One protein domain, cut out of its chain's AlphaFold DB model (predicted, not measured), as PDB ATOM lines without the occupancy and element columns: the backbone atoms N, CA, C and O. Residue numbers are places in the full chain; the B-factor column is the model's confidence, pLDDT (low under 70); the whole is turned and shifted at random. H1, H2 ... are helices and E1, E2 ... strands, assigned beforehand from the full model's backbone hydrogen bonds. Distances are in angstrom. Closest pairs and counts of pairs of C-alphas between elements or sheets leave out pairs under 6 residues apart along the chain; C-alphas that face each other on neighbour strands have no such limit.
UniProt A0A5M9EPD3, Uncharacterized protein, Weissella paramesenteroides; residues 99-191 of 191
ATOM      1  N   TRP A  99      17.873  32.559  36.193       86.56
ATOM      2  CA  TRP A  99      18.564  33.088  35.013       86.56
ATOM      3  C   TRP A  99      17.926  34.373  34.481       86.56
ATOM      4  O   TRP A  99      18.594  35.396  34.386       86.56
ATOM      5  N   ASP A 100      16.625  34.343  34.178       84.56
ATOM      6  CA  ASP A 100      15.942  35.498  33.587       84.56
ATOM      7  C   ASP A 100      15.919  36.671  34.571       84.56
ATOM      8  O   ASP A 100      16.145  37.814  34.190       84.56
ATOM      9  N   THR A 101      15.724  36.380  35.861       85.12
ATOM     10  CA  THR A 101      15.748  37.400  36.919       85.12
ATOM     11  C   THR A 101      17.120  38.067  37.025       85.12
ATOM     12  O   THR A 101      17.196  39.285  37.150       85.12
ATOM     13  N   PHE A 102      18.203  37.292  36.945       89.75
ATOM     14  CA  PHE A 102      19.564  37.818  37.003       89.75
ATOM     15  C   PHE A 102      19.847  38.808  35.867       89.75
ATOM     16  O   PHE A 102      20.376  39.891  36.115       89.75
ATOM     17  N   TRP A 103      19.460  38.471  34.636       88.56
ATOM     18  CA  TRP A 103      19.690  39.342  33.482       88.56
ATOM     19  C   TRP A 103      18.740  40.540  33.426       88.56
ATOM     20  O   TRP A 103      19.172  41.620  33.026       88.56
ATOM     21  N   ASP A 104      17.493  40.386  33.885       84.88
ATOM     22  CA  ASP A 104      16.549  41.499  34.056       84.88
ATOM     23  C   ASP A 104      17.095  42.545  35.054       84.88
ATOM     24  O   ASP A 104      16.918  43.749  34.860       84.88
ATOM     25  N   GLU A 105      17.775  42.102  36.120       84.31
ATOM     26  CA  GLU A 105      18.352  42.977  37.152       84.31
ATOM     27  C   GLU A 105      19.731  43.549  36.778       84.31
ATOM     28  O   GLU A 105      20.131  44.582  37.320       84.31
ATOM     29  N   ALA A 106      20.448  42.932  35.834       84.81
ATOM     30  CA  ALA A 106      21.784  43.366  35.423       84.81
ATOM     31  C   ALA A 106      21.795  44.733  34.705       84.81
ATOM     32  O   ALA A 106      22.851  45.357  34.591       84.81
ATOM     33  N   GLY A 107      20.644  45.239  34.257       78.44
ATOM     34  CA  GLY A 107      20.515  46.570  33.658       78.44
ATOM     35  C   GLY A 107      20.980  46.656  32.200       78.44
ATOM     36  O   GLY A 107      21.114  45.655  31.497       78.44
ATOM     37  N   THR A 108      21.185  47.882  31.713       75.44
ATOM     38  CA  THR A 108      21.498  48.142  30.299       75.44
ATOM     39  C   THR A 108      23.005  48.052  30.058       75.44
ATOM     40  O   THR A 108      23.754  48.872  30.577       75.44
ATOM     41  N   GLN A 109      23.438  47.089  29.238       82.19
ATOM     42  CA  GLN A 109      24.847  46.872  28.863       82.19
ATOM     43  C   GLN A 109      25.809  46.679  30.059       82.19
ATOM     44  O   GLN A 109      26.821  47.377  30.147       82.19
ATOM     45  N   PRO A 110      25.544  45.728  30.974       90.38
ATOM     46  CA  PRO A 110      26.505  45.376  32.016       90.38
ATOM     47  C   PRO A 110      27.824  44.885  31.412       90.38
ATOM     48  O   PRO A 110      27.834  44.200  30.383       90.38
ATOM     49  N   LEU A 111      28.936  45.169  32.092       90.62
ATOM     50  CA  LEU A 111      30.172  44.421  31.888       90.62
ATOM     51  C   LEU A 111      29.992  43.038  32.517       90.62
ATOM     52  O   LEU A 111      29.665  42.919  33.695       90.62
ATOM     53  N   VAL A 112      30.202  41.992  31.730       92.75
ATOM     54  CA  VAL A 112      30.025  40.600  32.133       92.75
ATOM     55  C   VAL A 112      31.377  39.912  32.168       92.75
ATOM     56  O   VAL A 112      32.170  40.039  31.237       92.75
ATOM     57  N   ILE A 113      31.614  39.139  33.222       92.56
ATOM     58  CA  ILE A 113      32.754  38.236  33.360       92.56
ATOM     59  C   ILE A 113      32.190  36.827  33.515       92.56
ATOM     60  O   ILE A 113      31.401  36.567  34.426       92.56
ATOM     61  N   ILE A 114      32.582  35.926  32.622       92.25
ATOM     62  CA  ILE A 114      32.169  34.525  32.615       92.25
ATOM     63  C   ILE A 114      33.351  33.687  33.076       92.25
ATOM     64  O   ILE A 114      34.408  33.692  32.446       92.25
ATOM     65  N   LEU A 115      33.163  32.941  34.156       93.00
ATOM     66  CA  LEU A 115      34.163  32.046  34.716       93.00
ATOM     67  C   LEU A 115      33.695  30.600  34.642       93.00
ATOM     68  O   LEU A 115      32.498  30.318  34.707       93.00
ATOM     69  N   ASP A 116      34.647  29.681  34.561       91.75
ATOM     70  CA  ASP A 116      34.380  28.260  34.745       91.75
ATOM     71  C   ASP A 116      33.979  27.993  36.202       91.75
ATOM     72  O   ASP A 116      34.667  28.413  37.136       91.75
ATOM     73  N   ALA A 117      32.848  27.316  36.420       88.75
ATOM     74  CA  ALA A 117      32.328  27.123  37.772       88.75
ATOM     75  C   ALA A 117      33.216  26.219  38.638       88.75
ATOM     76  O   ALA A 117      33.239  26.396  39.861       88.75
ATOM     77  N   GLN A 118      33.940  25.282  38.018       88.12
ATOM     78  CA  GLN A 118      34.759  24.289  38.709       88.12
ATOM     79  C   GLN A 118      36.172  24.812  38.966       88.12
ATOM     80  O   GLN A 118      36.689  24.697  40.075       88.12
ATOM     81  N   ASN A 119      36.780  25.411  37.948       87.62
ATOM     82  CA  ASN A 119      38.194  25.776  37.941       87.62
ATOM     83  C   ASN A 119      38.439  27.264  38.222       87.62
ATOM     84  O   ASN A 119      39.579  27.662  38.445       87.62
ATOM     85  N   ASN A 120      37.387  28.089  38.228       87.12
ATOM     86  CA  ASN A 120      37.426  29.523  38.526       87.12
ATOM     87  C   ASN A 120      38.305  30.383  37.598       87.12
ATOM     88  O   ASN A 120      38.603  31.523  37.950       87.12
ATOM     89  N   TYR A 121      38.703  29.890  36.423       88.06
ATOM     90  CA  TYR A 121      39.367  30.722  35.416       88.06
ATOM     91  C   TYR A 121      38.342  31.480  34.571       88.06
ATOM     92  O   TYR A 121      37.218  31.015  34.363       88.06
ATOM     93  N   VAL A 122      38.738  32.640  34.048       89.88
ATOM     94  CA  VAL A 122      37.901  33.444  33.150       89.88
ATOM     95  C   VAL A 122      37.834  32.788  31.774       89.88
ATOM     96  O   VAL A 122      38.846  32.630  31.093       89.88
ATOM     97  N   ILE A 123      36.625  32.425  31.356       89.38
ATOM     98  CA  ILE A 123      36.321  31.916  30.017       89.38
ATOM     99  C   ILE A 123      36.234  33.096  29.047       89.38
ATOM    100  O   ILE A 123      36.893  33.116  28.004       89.38
ATOM    101  N   ASP A 124      35.431  34.097  29.404       89.38
ATOM    102  CA  ASP A 124      35.154  35.248  28.552       89.38
ATOM    103  C   ASP A 124      34.788  36.486  29.378       89.38
ATOM    104  O   ASP A 124      34.368  36.369  30.529       89.38
ATOM    105  N   ALA A 125      34.953  37.672  28.801       90.44
ATOM    106  CA  ALA A 125      34.550  38.925  29.415       90.44
ATOM    107  C   ALA A 125      34.266  39.999  28.357       90.44
ATOM    108  O   ALA A 125      34.979  40.114  27.360       90.44
ATOM    109  N   GLY A 126      33.245  40.815  28.596       90.12
ATOM    110  CA  GLY A 126      32.834  41.869  27.672       90.12
ATOM    111  C   GLY A 126      31.499  42.489  28.052       90.12
ATOM    112  O   GLY A 126      30.869  42.086  29.027       90.12
ATOM    113  N   TYR A 127      31.054  43.481  27.288       89.69
ATOM    114  CA  TYR A 127      29.747  44.095  27.521       89.69
ATOM    115  C   TYR A 127      28.635  43.225  26.951       89.69
ATOM    116  O   TYR A 127      28.749  42.723  25.830       89.69
ATOM    117  N   LEU A 128      27.550  43.066  27.705       90.25
ATOM    118  CA  LEU A 128      26.411  42.262  27.279       90.25
ATOM    119  C   LEU A 128      25.792  42.826  25.995       90.25
ATOM    120  O   LEU A 128      25.351  43.976  25.953       90.25
ATOM    121  N   PHE A 129      25.731  41.985  24.964       86.12
ATOM    122  CA  PHE A 129      25.012  42.264  23.725       86.12
ATOM    123  C   PHE A 129      23.640  41.586  23.722       86.12
ATOM    124  O   PHE A 129      22.628  42.236  23.463       86.12
ATOM    125  N   ALA A 130      23.602  40.288  24.023       84.81
ATOM    126  CA  ALA A 130      22.373  39.506  24.071       84.81
ATOM    127  C   ALA A 130      22.511  38.316  25.024       84.81
ATOM    128  O   ALA A 130      23.615  37.856  25.310       84.81
ATOM    129  N   VAL A 131      21.374  37.802  25.482       87.50
ATOM    130  CA  VAL A 131      21.291  36.603  26.313       87.50
ATOM    131  C   VAL A 131      20.074  35.782  25.903       87.50
ATOM    132  O   VAL A 131      19.027  36.351  25.577       87.50
ATOM    133  N   THR A 132      20.213  34.462  25.869       84.06
ATOM    134  CA  THR A 132      19.087  33.546  25.635       84.06
ATOM    135  C   THR A 132      18.198  33.462  26.869       84.06
ATOM    136  O   THR A 132      18.629  33.758  27.984       84.06
ATOM    137  N   ARG A 133      16.928  33.089  26.697       76.31
ATOM    138  CA  ARG A 133      16.013  32.940  27.836       76.31
ATOM    139  C   ARG A 133      16.153  31.560  28.456       76.31
ATOM    140  O   ARG A 133      16.537  30.611  27.782       76.31
ATOM    141  N   SER A 134      15.749  31.430  29.716       77.44
ATOM    142  CA  SER A 134      15.737  30.133  30.408       77.44
ATOM    143  C   SER A 134      14.920  29.054  29.677       77.44
ATOM    144  O   SER A 134      15.269  27.878  29.714       77.44
ATOM    145  N   VAL A 135      13.861  29.458  28.969       72.81
ATOM    146  CA  VAL A 135      12.980  28.564  28.195       72.81
ATOM    147  C   VAL A 135      13.628  27.980  26.941       72.81
ATOM    148  O   VAL A 135      13.131  26.985  26.426       72.81
ATOM    149  N   ASP A 136      14.715  28.580  26.452       67.56
ATOM    150  CA  ASP A 136      15.430  28.103  25.265       67.56
ATOM    151  C   ASP A 136      16.420  26.969  25.611       67.56
ATOM    152  O   ASP A 136      17.103  26.459  24.726       67.56
ATOM    153  N   GLU A 137      16.505  26.579  26.895       68.00
ATOM    154  CA  GLU A 137      17.383  25.554  27.502       68.00
ATOM    155  C   GLU A 137      18.898  25.779  27.331       68.00
ATOM    156  O   GLU A 137      19.706  25.228  28.085       68.00
ATOM    157  N   SER A 138      19.315  26.625  26.390       73.19
ATOM    158  CA  SER A 138      20.681  27.104  26.262       73.19
ATOM    159  C   SER A 138      20.860  28.354  27.128       73.19
ATOM    160  O   SER A 138      20.156  29.344  26.966       73.19
ATOM    161  N   HIS A 139      21.795  28.333  28.083       81.31
ATOM    162  CA  HIS A 139      22.244  29.531  28.813       81.31
ATOM    163  C   HIS A 139      23.425  30.164  28.063       81.31
ATOM    164  O   HIS A 139      24.595  30.039  28.443       81.31
ATOM    165  N   GLU A 140      23.124  30.785  26.928       83.88
ATOM    166  CA  GLU A 140      24.091  31.445  26.065       83.88
ATOM    167  C   GLU A 140      24.086  32.953  26.297       83.88
ATOM    168  O   GLU A 140      23.048  33.598  26.445       83.88
ATOM    169  N   VAL A 141      25.290  33.519  26.313       88.38
ATOM    170  CA  VAL A 141      25.530  34.944  26.512       88.38
ATOM    171  C   VAL A 141      26.398  35.420  25.361       88.38
ATOM    172  O   VAL A 141      27.484  34.884  25.138       88.38
ATOM    173  N   ALA A 142      25.923  36.422  24.632       86.56
ATOM    174  CA  ALA A 142      26.677  37.094  23.590       86.56
ATOM    175  C   ALA A 142      27.295  38.373  24.160       86.56
ATOM    176  O   ALA A 142      26.592  39.231  24.707       86.56
ATOM    177  N   LEU A 143      28.612  38.499  24.009       89.88
ATOM    178  CA  LEU A 143      29.402  39.602  24.538       89.88
ATOM    179  C   LEU A 143      30.062  40.386  23.406       89.88
ATOM    180  O   LEU A 143      30.580  39.809  22.451       89.88
ATOM    181  N   ASN A 144      30.102  41.708  23.551       86.69
ATOM    182  CA  ASN A 144      31.004  42.552  22.782       86.69
ATOM    183  C   ASN A 144      32.381  42.522  23.451       86.69
ATOM    184  O   ASN A 144      32.564  43.066  24.547       86.69
ATOM    185  N   ILE A 145      33.331  41.866  22.786       75.62
ATOM    186  CA  ILE A 145      34.710  41.708  23.252       75.62
ATOM    187  C   ILE A 145      35.426  43.065  23.194       75.62
ATOM    188  O   ILE A 145      35.311  43.795  22.210       75.62
ATOM    189  N   TYR A 146      36.167  43.402  24.252       69.69
ATOM    190  CA  TYR A 146      36.908  44.660  24.384       69.69
ATOM    191  C   TYR A 146      38.355  44.404  24.830       69.69
ATOM    192  O   TYR A 146      38.651  43.348  25.389       69.69
ATOM    193  N   GLU A 147      39.243  45.389  24.653       63.75
ATOM    194  CA  GLU A 147      40.691  45.284  24.942       63.75
ATOM    195  C   GLU A 147      41.036  44.796  26.364       63.75
ATOM    196  O   GLU A 147      42.096  44.220  26.585       63.75
ATOM    197  N   TYR A 148      40.140  44.964  27.342       64.69
ATOM    198  CA  TYR A 148      40.370  44.542  28.728       64.69
ATOM    199  C   TYR A 148      40.225  43.030  28.980       64.69
ATOM    200  O   TYR A 148      40.511  42.577  30.090       64.69
ATOM    201  N   GLN A 149      39.815  42.238  27.984       72.00
ATOM    202  CA  GLN A 149      39.602  40.795  28.138       72.00
ATOM    203  C   GLN A 149      40.885  40.054  28.553       72.00
ATOM    204  O   GLN A 149      40.840  39.193  29.430       72.00
ATOM    205  N   GLU A 150      42.041  40.407  27.980       72.56
ATOM    206  CA  GLU A 150      43.319  39.765  28.326       72.56
ATOM    207  C   GLU A 150      43.733  40.057  29.770       72.56
ATOM    208  O   GLU A 150      44.156  39.154  30.493       72.56
ATOM    209  N   LYS A 151      43.525  41.299  30.224       80.31
ATOM    210  CA  LYS A 151      43.790  41.687  31.611       80.31
ATOM    211  C   LYS A 151      42.919  40.879  32.574       80.31
ATOM    212  O   LYS A 151      43.435  40.337  33.546       80.31
ATOM    213  N   LEU A 152      41.623  40.758  32.289       81.12
ATOM    214  CA  LEU A 152      40.697  39.989  33.127       81.12
ATOM    215  C   LEU A 152      41.034  38.494  33.136       81.12
ATOM    216  O   LEU A 152      40.930  37.862  34.179       81.12
ATOM    217  N   ARG A 153      41.502  37.934  32.013       80.12
ATOM    218  CA  ARG A 153      41.959  36.535  31.942       80.12
ATOM    219  C   ARG A 153      43.204  36.246  32.775       80.12
ATOM    220  O   ARG A 153      43.387  35.106  33.185       80.12
ATOM    221  N   SER A 154      44.043  37.253  33.003       82.19
ATOM    222  CA  SER A 154      45.229  37.122  33.854       82.19
ATOM    223  C   SER A 154      44.944  37.273  35.350       82.19
ATOM    224  O   SER A 154      45.801  36.910  36.148       82.19
ATOM    225  N   MET A 155      43.772  37.797  35.727       85.25
ATOM    226  CA  MET A 155      43.406  37.975  37.132       85.25
ATOM    227  C   MET A 155      43.026  36.646  37.774       85.25
ATOM    228  O   MET A 155      42.310  35.829  37.187       85.25
ATOM    229  N   GLU A 156      43.449  36.459  39.019       88.00
ATOM    230  CA  GLU A 156      42.972  35.337  39.815       88.00
ATOM    231  C   GLU A 156      41.510  35.546  40.231       88.00
ATOM    232  O   GLU A 156      41.024  36.669  40.373       88.00
ATOM    233  N   TYR A 157      40.797  34.449  40.496       89.06
ATOM    234  CA  TYR A 157      39.401  34.498  40.937       89.06
ATOM    235  C   TYR A 157      39.180  35.471  42.099       89.06
ATOM    236  O   TYR A 157      38.250  36.271  42.073       89.06
ATOM    237  N   GLN A 158      40.046  35.418  43.114       91.19
ATOM    238  CA  GLN A 158      39.906  36.256  44.297       91.19
ATOM    239  C   GLN A 158      40.066  37.745  43.960       91.19
ATOM    240  O   GLN A 158      39.290  38.561  44.452       91.19
ATOM    241  N   GLU A 159      40.987  38.080  43.055       90.06
ATOM    242  CA  GLU A 159      41.176  39.447  42.562       90.06
ATOM    243  C   GLU A 159      39.932  39.951  41.823       90.06
ATOM    244  O   GLU A 159      39.504  41.081  42.041       90.06
ATOM    245  N   ILE A 160      39.294  39.102  41.008       91.12
ATOM    246  CA  ILE A 160      38.045  39.443  40.305       91.12
ATOM    247  C   ILE A 160      36.918  39.716  41.302       91.12
ATOM    248  O   ILE A 160      36.152  40.668  41.139       91.12
ATOM    249  N   ILE A 161      36.803  38.890  42.344       91.75
ATOM    250  CA  ILE A 161      35.786  39.066  43.382       91.75
ATOM    251  C   ILE A 161      36.012  40.353  44.167       91.75
ATOM    252  O   ILE A 161      35.052  41.077  44.437       91.75
ATOM    253  N   ASP A 162      37.251  40.642  44.545       91.88
ATOM    254  CA  ASP A 162      37.559  41.850  45.303       91.88
ATOM    255  C   ASP A 162      37.381  43.100  44.437       91.88
ATOM    256  O   ASP A 162      36.744  44.055  44.884       91.88
ATOM    257  N   TRP A 163      37.748  43.037  43.156       89.38
ATOM    258  CA  TRP A 163      37.444  44.085  42.187       89.38
ATOM    259  C   TRP A 163      35.933  44.321  42.019       89.38
ATOM    260  O   TRP A 163      35.476  45.463  42.038       89.38
ATOM    261  N   ALA A 164      35.123  43.261  41.931       90.31
ATOM    262  CA  ALA A 164      33.666  43.381  41.848       90.31
ATOM    263  C   ALA A 164      33.046  43.991  43.122       90.31
ATOM    264  O   ALA A 164      32.078  44.754  43.046       90.31
ATOM    265  N   LYS A 165      33.599  43.691  44.306       89.38
ATOM    266  CA  LYS A 165      33.175  44.324  45.568       89.38
ATOM    267  C   LYS A 165      33.531  45.806  45.597       89.38
ATOM    268  O   LYS A 165      32.703  46.612  46.009       89.38
ATOM    269  N   GLU A 166      34.740  46.160  45.169       89.38
ATOM    270  CA  GLU A 166      35.169  47.555  45.062       89.38
ATOM    271  C   GLU A 166      34.297  48.332  44.079       89.38
ATOM    272  O   GLU A 166      33.849  49.428  44.410       89.38
ATOM    273  N   TRP A 167      33.983  47.742  42.920       86.44
ATOM    274  CA  TRP A 167      33.046  48.300  41.946       86.44
ATOM    275  C   TRP A 167      31.698  48.605  42.596       86.44
ATOM    276  O   TRP A 167      31.224  49.733  42.538       86.44
ATOM    277  N   ARG A 168      31.110  47.629  43.295       86.88
ATOM    278  CA  ARG A 168      29.822  47.779  43.988       86.88
ATOM    279  C   ARG A 168      29.815  48.871  45.061       86.88
ATOM    280  O   ARG A 168      28.753  49.408  45.363       86.88
ATOM    281  N   ASN A 169      30.958  49.175  45.667       87.44
ATOM    282  CA  ASN A 169      31.053  50.200  46.706       87.44
ATOM    283  C   ASN A 169      31.043  51.633  46.142       87.44
ATOM    284  O   ASN A 169      30.988  52.586  46.921       87.44
ATOM    285  N   GLN A 170      31.096  51.803  44.819       85.31
ATOM    286  CA  GLN A 170      30.998  53.108  44.170       85.31
ATOM    287  C   GLN A 170      29.535  53.556  44.056       85.31
ATOM    288  O   GLN A 170      28.620  52.743  43.903       85.31
ATOM    289  N   ASP A 171      29.300  54.869  44.124       77.00
ATOM    290  CA  ASP A 171      27.945  55.416  44.011       77.00
ATOM    291  C   ASP A 171      27.326  55.039  42.657       77.00
ATOM    292  O   ASP A 171      27.974  55.155  41.616       77.00
ATOM    293  N   LYS A 172      26.076  54.564  42.675       80.00
ATOM    294  CA  LYS A 172      25.329  54.054  41.506       80.00
ATOM    295  C   LYS A 172      25.923  52.835  40.795       80.00
ATOM    296  O   LYS A 172      25.511  52.535  39.678       80.00
ATOM    297  N   HIS A 173      26.847  52.112  41.415       83.25
ATOM    298  CA  HIS A 173      27.392  50.883  40.845       83.25
ATOM    299  C   HIS A 173      26.745  49.655  41.492       83.25
ATOM    300  O   HIS A 173      26.423  49.640  42.681       83.25
ATOM    301  N   TYR A 174      26.543  48.602  40.706       85.12
ATOM    302  CA  TYR A 174      26.021  47.327  41.185       85.12
ATOM    303  C   TYR A 174      26.885  46.179  40.676       85.12
ATOM    304  O   TYR A 174      27.395  46.220  39.557       85.12
ATOM    305  N   ALA A 175      27.045  45.161  41.520       90.06
ATOM    306  CA  ALA A 175      27.680  43.910  41.150       90.06
ATOM    307  C   ALA A 175      26.813  42.747  41.623       90.06
ATOM    308  O   ALA A 175      26.454  42.677  42.805       90.06
ATOM    309  N   SER A 176      26.517  41.828  40.713       91.19
ATOM    310  CA  SER A 176      25.779  40.598  40.995       91.19
ATOM    311  C   SER A 176      26.497  39.393  40.427       91.19
ATOM    312  O   SER A 176      27.265  39.495  39.473       91.19
ATOM    313  N   MET A 177      26.229  38.241  41.035       93.06
ATOM    314  CA  MET A 177      26.755  36.962  40.595       93.06
ATOM    315  C   MET A 177      25.618  35.961  40.437       93.06
ATOM    316  O   MET A 177      24.780  35.827  41.328       93.06
ATOM    317  N   TYR A 178      25.650  35.226  39.335       92.50
ATOM    318  CA  TYR A 178      24.830  34.049  39.101       92.50
ATOM    319  C   TYR A 178      25.730  32.847  38.828       92.50
ATOM    320  O   TYR A 178      26.793  32.981  38.223       92.50
ATOM    321  N   ILE A 179      25.324  31.672  39.298       90.62
ATOM    322  CA  ILE A 179      26.085  30.433  39.152       90.62
ATOM    323  C   ILE A 179      25.140  29.377  38.587       90.62
ATOM    324  O   ILE A 179      24.110  29.100  39.200       90.62
ATOM    325  N   ASP A 180      25.499  28.804  37.439       87.50
ATOM    326  CA  ASP A 180      24.915  27.560  36.937       87.50
ATOM    327  C   ASP A 180      25.901  26.389  37.114       87.50
ATOM    328  O   ASP A 180      26.995  26.549  37.662       87.50
ATOM    329  N   ASP A 181      25.516  25.196  36.659       84.44
ATOM    330  CA  ASP A 181      26.309  23.970  36.819       84.44
ATOM    331  C   ASP A 181      27.701  24.030  36.164       84.44
ATOM    332  O   ASP A 181      28.590  23.251  36.516       84.44
ATOM    333  N   LYS A 182      27.900  24.920  35.186       88.56
ATOM    334  CA  LYS A 182      29.114  24.999  34.361       88.56
ATOM    335  C   LYS A 182      29.839  26.333  34.491       88.56
ATOM    336  O   LYS A 182      31.054  26.381  34.313       88.56
ATOM    337  N   ARG A 183      29.126  27.423  34.761       91.94
ATOM    338  CA  ARG A 183      29.621  28.792  34.639       91.94
ATOM    339  C   ARG A 183      29.189  29.664  35.809       91.94
ATOM    340  O   ARG A 183      28.095  29.539  36.356       91.94
ATOM    341  N   LYS A 184      30.059  30.611  36.146       93.75
ATOM    342  CA  LYS A 184      29.772  31.737  37.036       93.75
ATOM    343  C   LYS A 184      29.745  33.001  36.195       93.75
ATOM    344  O   LYS A 184      30.671  33.249  35.431       93.75
ATOM    345  N   TYR A 185      28.703  33.797  36.356       93.44
ATOM    346  CA  TYR A 185      28.509  35.052  35.648       93.44
ATOM    347  C   TYR A 185      28.565  36.163  36.675       93.44
ATOM    348  O   TYR A 185      27.798  36.152  37.635       93.44
ATOM    349  N   ILE A 186      29.474  37.108  36.484       93.88
ATOM    350  CA  ILE A 186      29.550  38.328  37.280       93.88
ATOM    351  C   ILE A 186      29.150  39.475  36.366       93.88
ATOM    352  O   ILE A 186      29.742  39.640  35.303       93.88
ATOM    353  N   THR A 187      28.155  40.257  36.772       93.94
ATOM    354  CA  THR A 187      27.734  41.467  36.059       93.94
ATOM    355  C   THR A 187      28.117  42.688  36.874       93.94
ATOM    356  O   THR A 187      27.838  42.743  38.073       93.94
ATOM    357  N   LEU A 188      28.731  43.666  36.219       91.75
ATOM    358  CA  LEU A 188      29.102  44.962  36.764       91.75
ATOM    359  C   LEU A 188      28.349  46.038  35.981       91.75
ATOM    360  O   LEU A 188      28.518  46.166  34.767       91.75
ATOM    361  N   SER A 189      27.511  46.796  36.679       89.38
ATOM    362  CA  SER A 189      26.564  47.732  36.063       89.38
ATOM    363  C   SER A 189      26.595  49.085  36.757       89.38
ATOM    364  O   SER A 189      27.003  49.189  37.917       89.38
ATOM    365  N   THR A 190      26.121  50.112  36.054       84.81
ATOM    366  CA  THR A 190      25.941  51.477  36.567       84.81
ATOM    367  C   THR A 190      24.508  51.949  36.336       84.81
ATOM    368  O   THR A 190      23.955  51.685  35.268       84.81
ATOM    369  N   PHE A 191      23.929  52.650  37.313       67.25
ATOM    370  CA  PHE A 191      22.609  53.293  37.242       67.25
ATOM    371  C   PHE A 191      22.670  54.758  36.796       67.25
ATOM    372  O   PHE A 191      23.583  55.493  37.241       67.25
TER     373      PHE A 191
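AT A GLANCE: This is residues 99 to 191 of the 191 residues of an uncharacterized protein of Weissella paramesenteroides (UniProt A0A5M9EPD3). What does the domain look like? A strongly twisted sheet of five strands makes the middle layer, with H2 and H3 over one face and H1 over the other. E2 bends by 99 degrees at residue 128, and its last residue, Val 131, comes close to Trp 103 of H1. What is it made of? The printed part has 93 residues, with three named helices and five named strands in the order H1 E1 E2 E3 H2 H3 E4 E5, of mixed class; the sheet's order is E3 E2 E1 E5 E4, antiparallel throughout. It is compact, with a radius of gyration of the C-alphas of 12.5 A and spans of 33 by 31 by 22 A.

HOW THE PARTS SIT: Where is the first helix? H1, residues 99 to 105, is on the sheet at a height of 7.7 A; its closest C-alpha pair with E4, residues 173 to 179, is Phe 102 and Tyr 178, 6.8 A. How do the strands pair? E1, residues 111 to 116, E2, residues 122 to 131, and E3, residues 141 to 145, form a meander, each strand the antiparallel neighbour of the one before; N 112 and O 126 are 2.8 A apart, and N 142 and O 130 2.8 A. E5, residues 183 to 190, has E1 and E4 as neighbours: N 113 and O 186 are 2.8 A apart, and N 187 and O 176 2.9 A. Where are the other helices? H2, residues 149 to 154, is over E2, with the C-alphas of Val 122 and Arg 153 closest at 5.2 A. H3, residues 157 to 168, is on the same face, 8.9 A over the sheet, and runs along E5 at 20 degrees on the local plane; the closest C-alphas of H3 and E5 are those of Ala 164 and Leu 188, 7.0 A. How are the helices' backbones formed? In H1, H2 and H3 every O i to N i+4 pair is within hydrogen-bond range.

IN THESE COORDINATES: Where does the first element begin? H1 begins at C-alpha 99, at (18.564, 33.088, 35.013), and is 10.1 A long. How long are the others? E1 measures 16.9 A, E2 18.2 A, E3 11.9 A, H2 8.8 A, H3 16.7 A, E4 20.6 A and E5 23.1 A. Where does the last element end? E5 ends at C-alpha 190, at (25.941, 51.477, 36.567).

THE WHOLE: How far does it reach? The two C-alphas farthest apart are those of Glu 137 and Asp 171, 35.7 A. Is the chain interrupted? The printed part has no cut, and no link is long; that from E2 to E3 is short, the others tight. Where is confidence low? The model's pLDDT is under 70 at residues 136 to 137, 146 to 148 and 191.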